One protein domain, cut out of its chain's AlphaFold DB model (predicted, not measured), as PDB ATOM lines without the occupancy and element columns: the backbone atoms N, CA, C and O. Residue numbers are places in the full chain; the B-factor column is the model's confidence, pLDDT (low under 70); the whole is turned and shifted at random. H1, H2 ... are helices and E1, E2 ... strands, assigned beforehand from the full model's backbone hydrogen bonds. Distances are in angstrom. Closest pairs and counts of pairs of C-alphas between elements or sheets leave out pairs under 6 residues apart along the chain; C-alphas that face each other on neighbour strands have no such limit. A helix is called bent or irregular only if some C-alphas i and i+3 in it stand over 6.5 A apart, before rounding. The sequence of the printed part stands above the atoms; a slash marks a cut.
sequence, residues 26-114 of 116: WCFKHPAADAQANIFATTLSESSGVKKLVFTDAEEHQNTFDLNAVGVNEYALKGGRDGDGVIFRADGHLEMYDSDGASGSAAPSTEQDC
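AT A GLANCE: This is residues 26 to 114 of the 116 residues of an uncharacterized protein of Henriciella algicola (UniProt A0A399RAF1). One strongly twisted sheet of eight strands folds round on itself like part of a barrel, with E1 E2 E3 partly face to face with E5 E6 E7 E8 and the long, bent E4 as hinge. Edge strands E1 and E8 come near each other at Trp 26 and Ala 106, and the short helix H1 packs on the E1 and E2 end. The 89 printed residues hold E1 to E8 in chain order, then H1; the sheet has that same order, a meander, each strand the antiparallel neighbour of the one before. The class is mostly strand; the whole is compact, radius of gyration of the C-alphas 12.9 A, spanning 35 by 32 by 27 A.

IN THESE COORDINATES: Find C-alpha 26 at (125.223, 147.963, 97.336), where E1, residues 26 to 28, begins. E2 is 39 to 45 (19.7 A), E3 51 to 57 (20.0 A), E4 62 to 71 (26.2 A), E5 74 to 77, E6 85 to 88, E7 94 to 98 and E8 101 to 106. H1, 111 to 114, ends at C-alpha 114, (128.205, 152.792, 91.726).

HOW THE PARTS SIT: Look at E4, which bends by 50 degrees at residue 68: residues 62 to 67 pair with E3 (N 55 and O 63, 2.8 A), 67 to 71 with E5 (N 68 and O 76, 2.9 A). E2 and E3 form a hairpin at 155 degrees, N 42 and O 54 being 2.8 A apart. E7 and E8 form another at 157 degrees, N 96 and O 104 at 2.8 A. The closest C-alphas of E1 and E8, Trp 26 and Ala 106, are 5.7 A apart; E2 and E7 are apart. H1 is on the sheet, height 8.2 A, only just over none of its strands, 2 C-alphas falling on E1 and 2 on E2; it is too short for an O i to N i+4 pair, and its one O i to N i+3 pair is within range.

THE WHOLE: The farthest C-alphas, Asp 34 and Ser 48, are 38.5 A apart. The printed part has no cut and no long link; no printed residue is under 70 in pLDDT.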
ATOM      1  N   TRP A  26     124.542 147.099  96.377       95.50
ATOM      2  CA  TRP A  26     125.223 147.963  97.336       95.50
ATOM      3  C   TRP A  26     126.564 148.416  96.778       95.50
ATOM      4  O   TRP A  26     127.237 147.650  96.096       95.50
ATOM      5  N   CYS A  27     126.968 149.646  97.081       93.94
ATOM      6  CA  CYS A  27     128.220 150.199  96.578       93.94
ATOM      7  C   CYS A  27     129.293 150.239  97.669       93.94
ATOM      8  O   CYS A  27     129.081 150.837  98.727       93.94
ATOM      9  N   PHE A  28     130.448 149.641  97.396       91.81
ATOM     10  CA  PHE A  28     131.610 149.622  98.279       91.81
ATOM     11  C   PHE A  28     132.782 150.332  97.624       91.81
ATOM     12  O   PHE A  28     132.980 150.251  96.417       91.81
ATOM     13  N   LYS A  29     133.611 150.995  98.429       88.19
ATOM     14  CA  LYS A  29     134.888 151.505  97.927       88.19
ATOM     15  C   LYS A  29     135.782 150.333  97.556       88.19
ATOM     16  O   LYS A  29     135.863 149.360  98.306       88.19
ATOM     17  N   HIS A  30     136.472 150.446  96.429       84.12
ATOM     18  CA  HIS A  30     137.453 149.443  96.055       84.12
ATOM     19  C   HIS A  30     138.605 149.427  97.081       84.12
ATOM     20  O   HIS A  30     139.045 150.492  97.523       84.12
ATOM     21  N   PRO A  31     139.084 148.243  97.512       77.56
ATOM     22  CA  PRO A  31     140.101 148.137  98.558       77.56
ATOM     23  C   PRO A  31     141.485 148.610  98.093       77.56
ATOM     24  O   PRO A  31     142.289 149.062  98.906       77.56
ATOM     25  N   ALA A  32     141.776 148.510  96.794       78.50
ATOM     26  CA  ALA A  32     143.007 149.043  96.219       78.50
ATOM     27  C   ALA A  32     142.934 150.575  96.119       78.50
ATOM     28  O   ALA A  32     142.014 151.113  95.509       78.50
ATOM     29  N   ALA A  33     143.910 151.265  96.713       71.75
ATOM     30  CA  ALA A  33     143.932 152.727  96.811       71.75
ATOM     31  C   ALA A  33     144.127 153.445  95.461       71.75
ATOM     32  O   ALA A  33     143.858 154.640  95.358       71.75
ATOM     33  N   ASP A  34     144.627 152.737  94.451       76.50
ATOM     34  CA  ASP A  34     144.853 153.209  93.084       76.50
ATOM     35  C   ASP A  34     143.679 152.920  92.138       76.50
ATOM     36  O   ASP A  34     143.624 153.481  91.041       76.50
ATOM     37  N   ALA A  35     142.716 152.099  92.564       74.94
ATOM     38  CA  ALA A  35     141.501 151.869  91.802       74.94
ATOM     39  C   ALA A  35     140.608 153.114  91.853       74.94
ATOM     40  O   ALA A  35     140.230 153.601  92.919       74.94
ATOM     41  N   GLN A  36     140.272 153.634  90.676       70.94
ATOM     42  CA  GLN A  36     139.431 154.826  90.546       70.94
ATOM     43  C   GLN A  36     137.935 154.510  90.660       70.94
ATOM     44  O   GLN A  36     137.140 155.417  90.900       70.94
ATOM     45  N   ALA A  37     137.555 153.243  90.494       81.81
ATOM     46  CA  ALA A  37     136.173 152.786  90.515       81.81
ATOM     47  C   ALA A  37     135.806 152.113  91.841       81.81
ATOM     48  O   ALA A  37     136.667 151.584  92.538       81.81
ATOM     49  N   ASN A  38     134.516 152.120  92.176       90.31
ATOM     50  CA  ASN A  38     133.960 151.366  93.300       90.31
ATOM     51  C   ASN A  38     133.724 149.890  92.921       90.31
ATOM     52  O   ASN A  38     133.968 149.471  91.793       90.31
ATOM     53  N   ILE A  39     133.232 149.104  93.877       91.62
ATOM     54  CA  ILE A  39     132.757 147.732  93.686       91.62
ATOM     55  C   ILE A  39     131.255 147.703  93.959       91.62
ATOM     56  O   ILE A  39     130.799 148.145  95.019       91.62
ATOM     57  N   PHE A  40     130.488 147.137  93.034       94.50
ATOM     58  CA  PHE A  40     129.057 146.922  93.190       94.50
ATOM     59  C   PHE A  40     128.769 145.493  93.660       94.50
ATOM     60  O   PHE A  40     129.168 144.522  93.026       94.50
ATOM     61  N   ALA A  41     128.068 145.352  94.781       94.81
ATOM     62  CA  ALA A  41     127.675 144.073  95.351       94.81
ATOM     63  C   ALA A  41     126.205 143.763  95.070       94.81
ATOM     64  O   ALA A  41     125.345 144.598  95.324       94.81
ATOM     65  N   THR A  42     125.893 142.544  94.642       93.88
ATOM     66  CA  THR A  42     124.521 142.052  94.438       93.88
ATOM     67  C   THR A  42     124.356 140.647  94.999       93.88
ATOM     68  O   THR A  42     125.333 139.983  95.345       93.88
ATOM     69  N   THR A  43     123.117 140.166  95.100       91.62
ATOM     70  CA  THR A  43     122.855 138.777  95.494       91.62
ATOM     71  C   THR A  43     122.187 137.987  94.390       91.62
ATOM     72  O   THR A  43     121.222 138.458  93.792       91.62
ATOM     73  N   LEU A  44     122.626 136.744  94.220       90.06
ATOM     74  CA  LEU A  44     121.964 135.748  93.390       90.06
ATOM     75  C   LEU A  44     121.369 134.663  94.292       90.06
ATOM     76  O   LEU A  44     122.055 134.141  95.169       90.06
ATOM     77  N   SER A  45     120.110 134.305  94.063       85.06
ATOM     78  CA  SER A  45     119.478 133.154  94.712       85.06
ATOM     79  C   SER A  45     119.270 132.063  93.675       85.06
ATOM     80  O   SER A  45     118.581 132.273  92.676       85.06
ATOM     81  N   GLU A  46     119.864 130.899  93.898       81.75
ATOM     82  CA  GLU A  46     119.661 129.737  93.042       81.75
ATOM     83  C   GLU A  46     118.383 128.984  93.428       81.75
ATOM     84  O   GLU A  46     117.932 129.017  94.575       81.75
ATOM     85  N   SER A  47     117.814 128.238  92.480       78.19
ATOM     86  CA  SER A  47     116.641 127.380  92.716       78.19
ATOM     87  C   SER A  47     116.890 126.280  93.757       78.19
ATOM     88  O   SER A  47     115.945 125.758  94.342       78.19
ATOM     89  N   SER A  48     118.158 125.957  94.010       75.44
ATOM     90  CA  SER A  48     118.632 125.060  95.066       75.44
ATOM     91  C   SER A  48     118.492 125.644  96.479       75.44
ATOM     92  O   SER A  48     118.709 124.926  97.452       75.44
ATOM     93  N   GLY A  49     118.154 126.933  96.609       73.44
ATOM     94  CA  GLY A  49     118.130 127.659  97.879       73.44
ATOM     95  C   GLY A  49     119.493 128.214  98.303       73.44
ATOM     96  O   GLY A  49     119.588 128.853  99.349       73.44
ATOM     97  N   VAL A  50     120.544 128.003  97.502       80.12
ATOM     98  CA  VAL A  50     121.859 128.614  97.731       80.12
ATOM     99  C   VAL A  50     121.777 130.108  97.424       80.12
ATOM    100  O   VAL A  50     121.348 130.506  96.339       80.12
ATOM    101  N   LYS A  51     122.217 130.936  98.375       88.38
ATOM    102  CA  LYS A  51     122.402 132.374  98.171       88.38
ATOM    103  C   LYS A  51     123.869 132.644  97.858       88.38
ATOM    104  O   LYS A  51     124.753 132.040  98.459       88.38
ATOM    105  N   LYS A  52     124.129 133.552  96.927       92.38
ATOM    106  CA  LYS A  52     125.472 133.992  96.552       92.38
ATOM    107  C   LYS A  52     125.568 135.503  96.637       92.38
ATOM    108  O   LYS A  52     124.589 136.196  96.358       92.38
ATOM    109  N   LEU A  53     126.742 135.992  97.008       93.75
ATOM    110  CA  LEU A  53     127.121 137.397  96.924       93.75
ATOM    111  C   LEU A  53     128.031 137.571  95.712       93.75
ATOM    112  O   LEU A  53     128.986 136.817  95.552       93.75
ATOM    113  N   VAL A  54     127.724 138.536  94.856       93.94
ATOM    114  CA  VAL A  54     128.494 138.829  93.646       93.94
ATOM    115  C   VAL A  54     129.039 140.239  93.768       93.94
ATOM    116  O   VAL A  54     128.266 141.170  93.976       93.94
ATOM    117  N   PHE A  55     130.351 140.390  93.649       93.31
ATOM    118  CA  PHE A  55     131.025 141.678  93.530       93.31
ATOM    119  C   PHE A  55     131.425 141.906  92.083       93.31
ATOM    120  O   PHE A  55     132.123 141.065  91.523       93.31
ATOM    121  N   THR A  56     131.009 143.036  91.525       92.06
ATOM    122  CA  THR A  56     131.302 143.483  90.164       92.06
ATOM    123  C   THR A  56     132.113 144.775  90.231       92.06
ATOM    124  O   THR A  56     131.724 145.701  90.948       92.06
ATOM    125  N   ASP A  57     133.239 144.846  89.527       89.50
ATOM    126  CA  ASP A  57     133.993 146.094  89.344       89.50
ATOM    127  C   ASP A  57     133.576 146.835  88.057       89.50
ATOM    128  O   ASP A  57     132.765 146.341  87.276       89.50
ATOM    129  N   ALA A  58     134.119 148.037  87.829       86.56
ATOM    130  CA  ALA A  58     133.815 148.834  86.633       86.56
ATOM    131  C   ALA A  58     134.350 148.244  85.315       86.56
ATOM    132  O   ALA A  58     133.963 148.702  84.244       86.56
ATOM    133  N   GLU A  59     135.233 147.246  85.378       86.75
ATOM    134  CA  GLU A  59     135.700 146.486  84.214       86.75
ATOM    135  C   GLU A  59     134.835 145.232  83.979       86.75
ATOM    136  O   GLU A  59     135.173 144.383  83.156       86.75
ATOM    137  N   GLU A  60     133.702 145.129  84.684       84.25
ATOM    138  CA  GLU A  60     132.765 144.005  84.676       84.25
ATOM    139  C   GLU A  60     133.370 142.681  85.177       84.25
ATOM    140  O   GLU A  60     132.781 141.609  84.990       84.25
ATOM    141  N   HIS A  61     134.513 142.712  85.872       89.62
ATOM    142  CA  HIS A  61     135.027 141.516  86.527       89.62
ATOM    143  C   HIS A  61     134.162 141.164  87.730       89.62
ATOM    144  O   HIS A  61     133.834 142.010  88.563       89.62
ATOM    145  N   GLN A  62     133.830 139.877  87.839       92.00
ATOM    146  CA  GLN A  62     132.953 139.373  88.885       92.00
ATOM    147  C   GLN A  62     133.655 138.377  89.799       92.00
ATOM    148  O   GLN A  62     134.213 137.375  89.347       92.00
ATOM    149  N   ASN A  63     133.533 138.605  91.104       91.56
ATOM    150  CA  ASN A  63     133.873 137.641  92.142       91.56
ATOM    151  C   ASN A  63     132.590 137.170  92.823       91.56
ATOM    152  O   ASN A  63     131.821 137.975  93.344       91.56
ATOM    153  N   THR A  64     132.354 135.860  92.811       92.81
ATOM    154  CA  THR A  64     131.149 135.256  93.391       92.81
ATOM    155  C   THR A  64     131.496 134.430  94.617       92.81
ATOM    156  O   THR A  64     132.418 133.616  94.595       92.81
ATOM    157  N   PHE A  65     130.701 134.601  95.663       92.69
ATOM    158  CA  PHE A  65     130.887 133.985  96.961       92.69
ATOM    159  C   PHE A  65     129.631 133.221  97.372       92.69
ATOM    160  O   PHE A  65     128.546 133.797  97.467       92.69
ATOM    161  N   ASP A  66     129.777 131.924  97.631       94.12
ATOM    162  CA  ASP A  66     128.710 131.102  98.197       94.12
ATOM    163  C   ASP A  66     128.438 131.518  99.651       94.12
ATOM    164  O   ASP A  66     129.365 131.660 100.454       94.12
ATOM    165  N   LEU A  67     127.162 131.647 100.010       94.12
ATOM    166  CA  LEU A  67     126.726 131.998 101.356       94.12
ATOM    167  C   LEU A  67     125.968 130.841 102.016       94.12
ATOM    168  O   LEU A  67     125.069 130.246 101.417       94.12
ATOM    169  N   ASN A  68     126.277 130.578 103.285       93.75
ATOM    170  CA  ASN A  68     125.531 129.649 104.132       93.75
ATOM    171  C   ASN A  68     124.668 130.443 105.116       93.75
ATOM    172  O   ASN A  68     125.191 131.260 105.868       93.75
ATOM    173  N   ALA A  69     123.358 130.195 105.138       92.38
ATOM    174  CA  ALA A  69     122.482 130.812 106.129       92.38
ATOM    175  C   ALA A  69     122.834 130.310 107.539       92.38
ATOM    176  O   ALA A  69     122.886 129.100 107.770       92.38
ATOM    177  N   VAL A  70     123.050 131.237 108.471       92.75
ATOM    178  CA  VAL A  70     123.351 130.931 109.885       92.75
ATOM    179  C   VAL A  70     122.355 131.570 110.852       92.75
ATOM    180  O   VAL A  70     122.255 131.155 112.003       92.75
ATOM    181  N   GLY A  71     121.554 132.520 110.368       90.38
ATOM    182  CA  GLY A  71     120.528 133.201 111.141       90.38
ATOM    183  C   GLY A  71     119.495 133.878 110.246       90.38
ATOM    184  O   GLY A  71     119.449 133.676 109.028       90.38
ATOM    185  N   VAL A  72     118.642 134.705 110.849       89.56
ATOM    186  CA  VAL A  72     117.674 135.509 110.093       89.56
ATOM    187  C   VAL A  72     118.424 136.650 109.418       89.56
ATOM    188  O   VAL A  72     118.940 137.535 110.087       89.56
ATOM    189  N   ASN A  73     118.458 136.621 108.086       89.88
ATOM    190  CA  ASN A  73     119.187 137.578 107.250       89.88
ATOM    191  C   ASN A  73     120.710 137.619 107.471       89.88
ATOM    192  O   ASN A  73     121.371 138.531 106.980       89.88
ATOM    193  N   GLU A  74     121.261 136.611 108.142       93.50
ATOM    194  CA  GLU A  74     122.678 136.484 108.458       93.50
ATOM    195  C   GLU A  74     123.265 135.266 107.749       93.50
ATOM    196  O   GLU A  74     122.687 134.168 107.760       93.50
ATOM    197  N   TYR A  75     124.412 135.479 107.112       94.44
ATOM    198  CA  TYR A  75     125.031 134.501 106.239       94.44
ATOM    199  C   TYR A  75     126.541 134.459 106.452       94.44
ATOM    200  O   TYR A  75     127.206 135.487 106.382       94.44
ATOM    201  N   ALA A  76     127.086 133.260 106.633       94.94
ATOM    202  CA  ALA A  76     128.525 133.034 106.666       94.94
ATOM    203  C   ALA A  76     129.071 132.807 105.252       94.94
ATOM    204  O   ALA A  76     128.403 132.202 104.402       94.94
ATOM    205  N   LEU A  77     130.307 133.241 105.015       93.94
ATOM    206  CA  LEU A  77     131.017 132.966 103.772       93.94
ATOM    207  C   LEU A  77     131.421 131.486 103.714       93.94
ATOM    208  O   LEU A  77     132.159 130.991 104.567       93.94
ATOM    209  N   LYS A  78     130.969 130.743 102.700       92.38
ATOM    210  CA  LYS A  78     131.318 129.323 102.573       92.38
ATOM    211  C   LYS A  78     132.808 129.167 102.263       92.38
ATOM    212  O   LYS A  78     133.278 129.589 101.212       92.38
ATOM    213  N   GLY A  79     133.534 128.510 103.168       88.31
ATOM    214  CA  GLY A  79     134.990 128.365 103.075       88.31
ATOM    215  C   GLY A  79     135.773 129.605 103.525       88.31
ATOM    216  O   GLY A  79     136.997 129.594 103.417       88.31
ATOM    217  N   GLY A  80     135.088 130.643 104.026       85.94
ATOM    218  CA  GLY A  80     135.705 131.768 104.730       85.94
ATOM    219  C   GLY A  80     136.194 131.378 106.126       85.94
ATOM    220  O   GLY A  80     135.978 130.248 106.579       85.94
ATOM    221  N   ARG A  81     136.875 132.302 106.812       89.12
ATOM    222  CA  ARG A  81     137.270 132.106 108.213       89.12
ATOM    223  C   ARG A  81     136.041 132.221 109.114       89.12
ATOM    224  O   ARG A  81     135.071 132.891 108.771       89.12
ATOM    225  N   ASP A  82     136.095 131.591 110.285       88.25
ATOM    226  CA  ASP A  82     135.048 131.759 111.294       88.25
ATOM    227  C   ASP A  82     134.899 133.251 111.641       88.25
ATOM    228  O   ASP A  82     135.874 133.909 112.008       88.25
ATOM    229  N   GLY A  83     133.676 133.772 111.505       86.31
ATOM    230  CA  GLY A  83     133.357 135.195 111.662       86.31
ATOM    231  C   GLY A  83     133.208 135.965 110.345       86.31
ATOM    232  O   GLY A  83     132.567 137.013 110.345       86.31
ATOM    233  N   ASP A  84     133.698 135.433 109.221       94.12
ATOM    234  CA  ASP A  84     133.516 136.060 107.911       94.12
ATOM    235  C   ASP A  84     132.079 135.855 107.406       94.12
ATOM    236  O   ASP A  84     131.576 134.727 107.293       94.12
ATOM    237  N   GLY A  85     131.410 136.943 107.037       94.94
ATOM    238  CA  GLY A  85     130.024 136.859 106.602       94.94
ATOM    239  C   GLY A  85     129.388 138.192 106.259       94.94
ATOM    240  O   GLY A  85     130.038 139.234 106.168       94.94
ATOM    241  N   VAL A  86     128.076 138.141 106.047       95.44
ATOM    242  CA  VAL A  86     127.256 139.302 105.725       95.44
ATOM    243  C   VAL A  86     125.914 139.275 106.442       95.44
ATOM    244  O   VAL A  86     125.317 138.213 106.655       95.44
ATOM    245  N   ILE A  87     125.401 140.465 106.742       95.12
ATOM    246  CA  ILE A  87     124.054 140.680 107.273       95.12
ATOM    247  C   ILE A  87     123.278 141.578 106.312       95.12
ATOM    248  O   ILE A  87     123.701 142.688 105.989       95.12
ATOM    249  N   PHE A  88     122.107 141.106 105.881       92.50
ATOM    250  CA  PHE A  88     121.140 141.903 105.127       92.50
ATOM    251  C   PHE A  88     120.181 142.564 106.113       92.50
ATOM    252  O   PHE A  88     119.213 141.959 106.582       92.50
ATOM    253  N   ARG A  89     120.470 143.805 106.482       92.31
ATOM    254  CA  ARG A  89     119.701 144.515 107.500       92.31
ATOM    255  C   ARG A  89     118.283 144.821 107.034       92.31
ATOM    256  O   ARG A  89     117.994 144.967 105.849       92.31
ATOM    257  N   ALA A  90     117.388 144.979 108.008       89.12
ATOM    258  CA  ALA A  90     115.984 145.302 107.757       89.12
ATOM    259  C   ALA A  90     115.773 146.695 107.128       89.12
ATOM    260  O   ALA A  90     114.752 146.921 106.487       89.12
ATOM    261  N   ASP A  91     116.729 147.615 107.289       88.88
ATOM    262  CA  ASP A  91     116.747 148.927 106.623       88.88
ATOM    263  C   ASP A  91     117.321 148.876 105.195       88.88
ATOM    264  O   ASP A  91     117.487 149.911 104.552       88.88
ATOM    265  N   GLY A  92     117.616 147.677 104.689       89.81
ATOM    266  CA  GLY A  92     118.151 147.447 103.354       89.81
ATOM    267  C   GLY A  92     119.670 147.545 103.265       89.81
ATOM    268  O   GLY A  92     120.212 147.265 102.201       89.81
ATOM    269  N   HIS A  93     120.381 147.904 104.337       93.25
ATOM    270  CA  HIS A  93     121.843 147.925 104.308       93.25
ATOM    271  C   HIS A  93     122.436 146.517 104.196       93.25
ATOM    272  O   HIS A  93     121.902 145.549 104.744       93.25
ATOM    273  N   LEU A  94     123.584 146.426 103.530       94.94
ATOM    274  CA  LEU A  94     124.456 145.259 103.598       94.94
ATOM    275  C   LEU A  94     125.605 145.574 104.542       94.94
ATOM    276  O   LEU A  94     126.356 146.520 104.305       94.94
ATOM    277  N   GLU A  95     125.744 144.776 105.592       95.00
ATOM    278  CA  GLU A  95     126.918 144.778 106.459       95.00
ATOM    279  C   GLU A  95     127.800 143.584 106.132       95.00
ATOM    280  O   GLU A  95     127.306 142.476 105.918       95.00
ATOM    281  N   MET A  96     129.101 143.834 106.094       93.81
ATOM    282  CA  MET A  96     130.131 142.827 105.922       93.81
ATOM    283  C   MET A  96     130.918 142.713 107.216       93.81
ATOM    284  O   MET A  96     131.239 143.717 107.862       93.81
ATOM    285  N   TYR A  97     131.223 141.474 107.565       93.50
ATOM    286  CA  TYR A  97     132.029 141.121 108.714       93.50
ATOM    287  C   TYR A  97     133.187 140.257 108.251       93.50
ATOM    288  O   TYR A  97     133.026 139.396 107.382       93.50
ATOM    289  N   ASP A  98     134.349 140.518 108.822       92.00
ATOM    290  CA  ASP A  98     135.475 139.602 108.808       92.00
ATOM    291  C   ASP A  98     135.713 139.069 110.227       92.00
ATOM    292  O   ASP A  98     135.076 139.487 111.200       92.00
ATOM    293  N   SER A  99     136.647 138.133 110.358       90.31
ATOM    294  CA  SER A  99     137.025 137.557 111.649       90.31
ATOM    295  C   SER A  99     137.500 138.575 112.702       90.31
ATOM    296  O   SER A  99     137.563 138.221 113.881       90.31
ATOM    297  N   ASP A 100     137.841 139.808 112.309       92.56
ATOM    298  CA  ASP A 100     138.295 140.879 113.204       92.56
ATOM    299  C   ASP A 100     137.158 141.860 113.578       92.56
ATOM    300  O   ASP A 100     137.301 142.648 114.521       92.56
ATOM    301  N   GLY A 101     136.004 141.791 112.903       89.62
ATOM    302  CA  GLY A 101     134.794 142.543 113.231       89.62
ATOM    303  C   GLY A 101     134.056 143.077 112.003       89.62
ATOM    304  O   GLY A 101     133.982 142.440 110.959       89.62
ATOM    305  N   ALA A 102     133.436 144.252 112.141       88.75
ATOM    306  CA  ALA A 102     132.739 144.893 111.027       88.75
ATOM    307  C   ALA A 102     133.754 145.414 109.998       88.75
ATOM    308  O   ALA A 102     134.524 146.330 110.299       88.75
ATOM    309  N   SER A 103     133.719 144.866 108.786       88.81
ATOM    310  CA  SER A 103     134.614 145.246 107.689       88.81
ATOM    311  C   SER A 103     134.018 146.344 106.806       88.81
ATOM    312  O   SER A 103     134.748 147.131 106.201       88.81
ATOM    313  N   GLY A 104     132.687 146.470 106.771       90.75
ATOM    314  CA  GLY A 104     132.023 147.548 106.046       90.75
ATOM    315  C   GLY A 104     130.502 147.525 106.133       90.75
ATOM    316  O   GLY A 104     129.887 146.538 106.525       90.75
ATOM    317  N   SER A 105     129.883 148.636 105.735       93.19
ATOM    318  CA  SER A 105     128.436 148.749 105.558       93.19
ATOM    319  C   SER A 105     128.132 149.639 104.362       93.19
ATOM    320  O   SER A 105     128.796 150.661 104.168       93.19
ATOM    321  N   ALA A 106     127.122 149.273 103.582       94.25
ATOM    322  CA  ALA A 106     126.673 150.046 102.436       94.25
ATOM    323  C   ALA A 106     125.146 150.139 102.401       94.25
ATOM    324  O   ALA A 106     124.438 149.167 102.671       94.25
ATOM    325  N   ALA A 107     124.648 151.325 102.048       93.50
ATOM    326  CA  ALA A 107     123.239 151.545 101.748       93.50
ATOM    327  C   ALA A 107     122.885 150.958 100.366       93.50
ATOM    328  O   ALA A 107     123.780 150.804  99.524       93.50
ATOM    329  N   PRO A 108     121.603 150.645 100.107       93.12
ATOM    330  CA  PRO A 108     121.150 150.233  98.783       93.12
ATOM    331  C   PRO A 108     121.535 151.228  97.680       93.12
ATOM    332  O   PRO A 108     121.447 152.442  97.874       93.12
ATOM    333  N   SER A 109     121.921 150.718  96.511       92.56
ATOM    334  CA  SER A 109     122.292 151.515  95.336       92.56
ATOM    335  C   SER A 109     121.997 150.771  94.021       92.56
ATOM    336  O   SER A 109     121.487 149.640  94.023       92.56
ATOM    337  N   THR A 110     122.314 151.407  92.892       91.25
ATOM    338  CA  THR A 110     122.289 150.803  91.555       91.25
ATOM    339  C   THR A 110     123.709 150.563  91.047       91.25
ATOM    340  O   THR A 110     124.659 151.205  91.489       91.25
ATOM    341  N   GLU A 111     123.849 149.645  90.092       89.19
ATOM    342  CA  GLU A 111     125.126 149.385  89.419       89.19
ATOM    343  C   GLU A 111     125.633 150.638  88.698       89.19
ATOM    344  O   GLU A 111     126.774 151.045  88.888       89.19
ATOM    345  N   GLN A 112     124.734 151.304  87.967       88.75
ATOM    346  CA  GLN A 112     125.020 152.524  87.215       88.75
ATOM    347  C   GLN A 112     125.505 153.671  88.111       88.75
ATOM    348  O   GLN A 112     126.415 154.390  87.720       88.75
ATOM    349  N   ASP A 113     124.925 153.849  89.301       89.88
ATOM    350  CA  ASP A 113     125.362 154.900  90.232       89.88
ATOM    351  C   ASP A 113     126.688 154.552  90.926       89.88
ATOM    352  O   ASP A 113     127.377 155.441  91.430       89.88
ATOM    353  N   CYS A 114     127.028 153.263  91.008       90.38
ATOM    354  CA  CYS A 114     128.205 152.792  91.726       90.38
ATOM    355  C   CYS A 114     129.459 152.749  90.848       90.38
ATOM    356  O   CYS A 114     130.515 153.228  91.272       90.38
TER     357      CYS A 114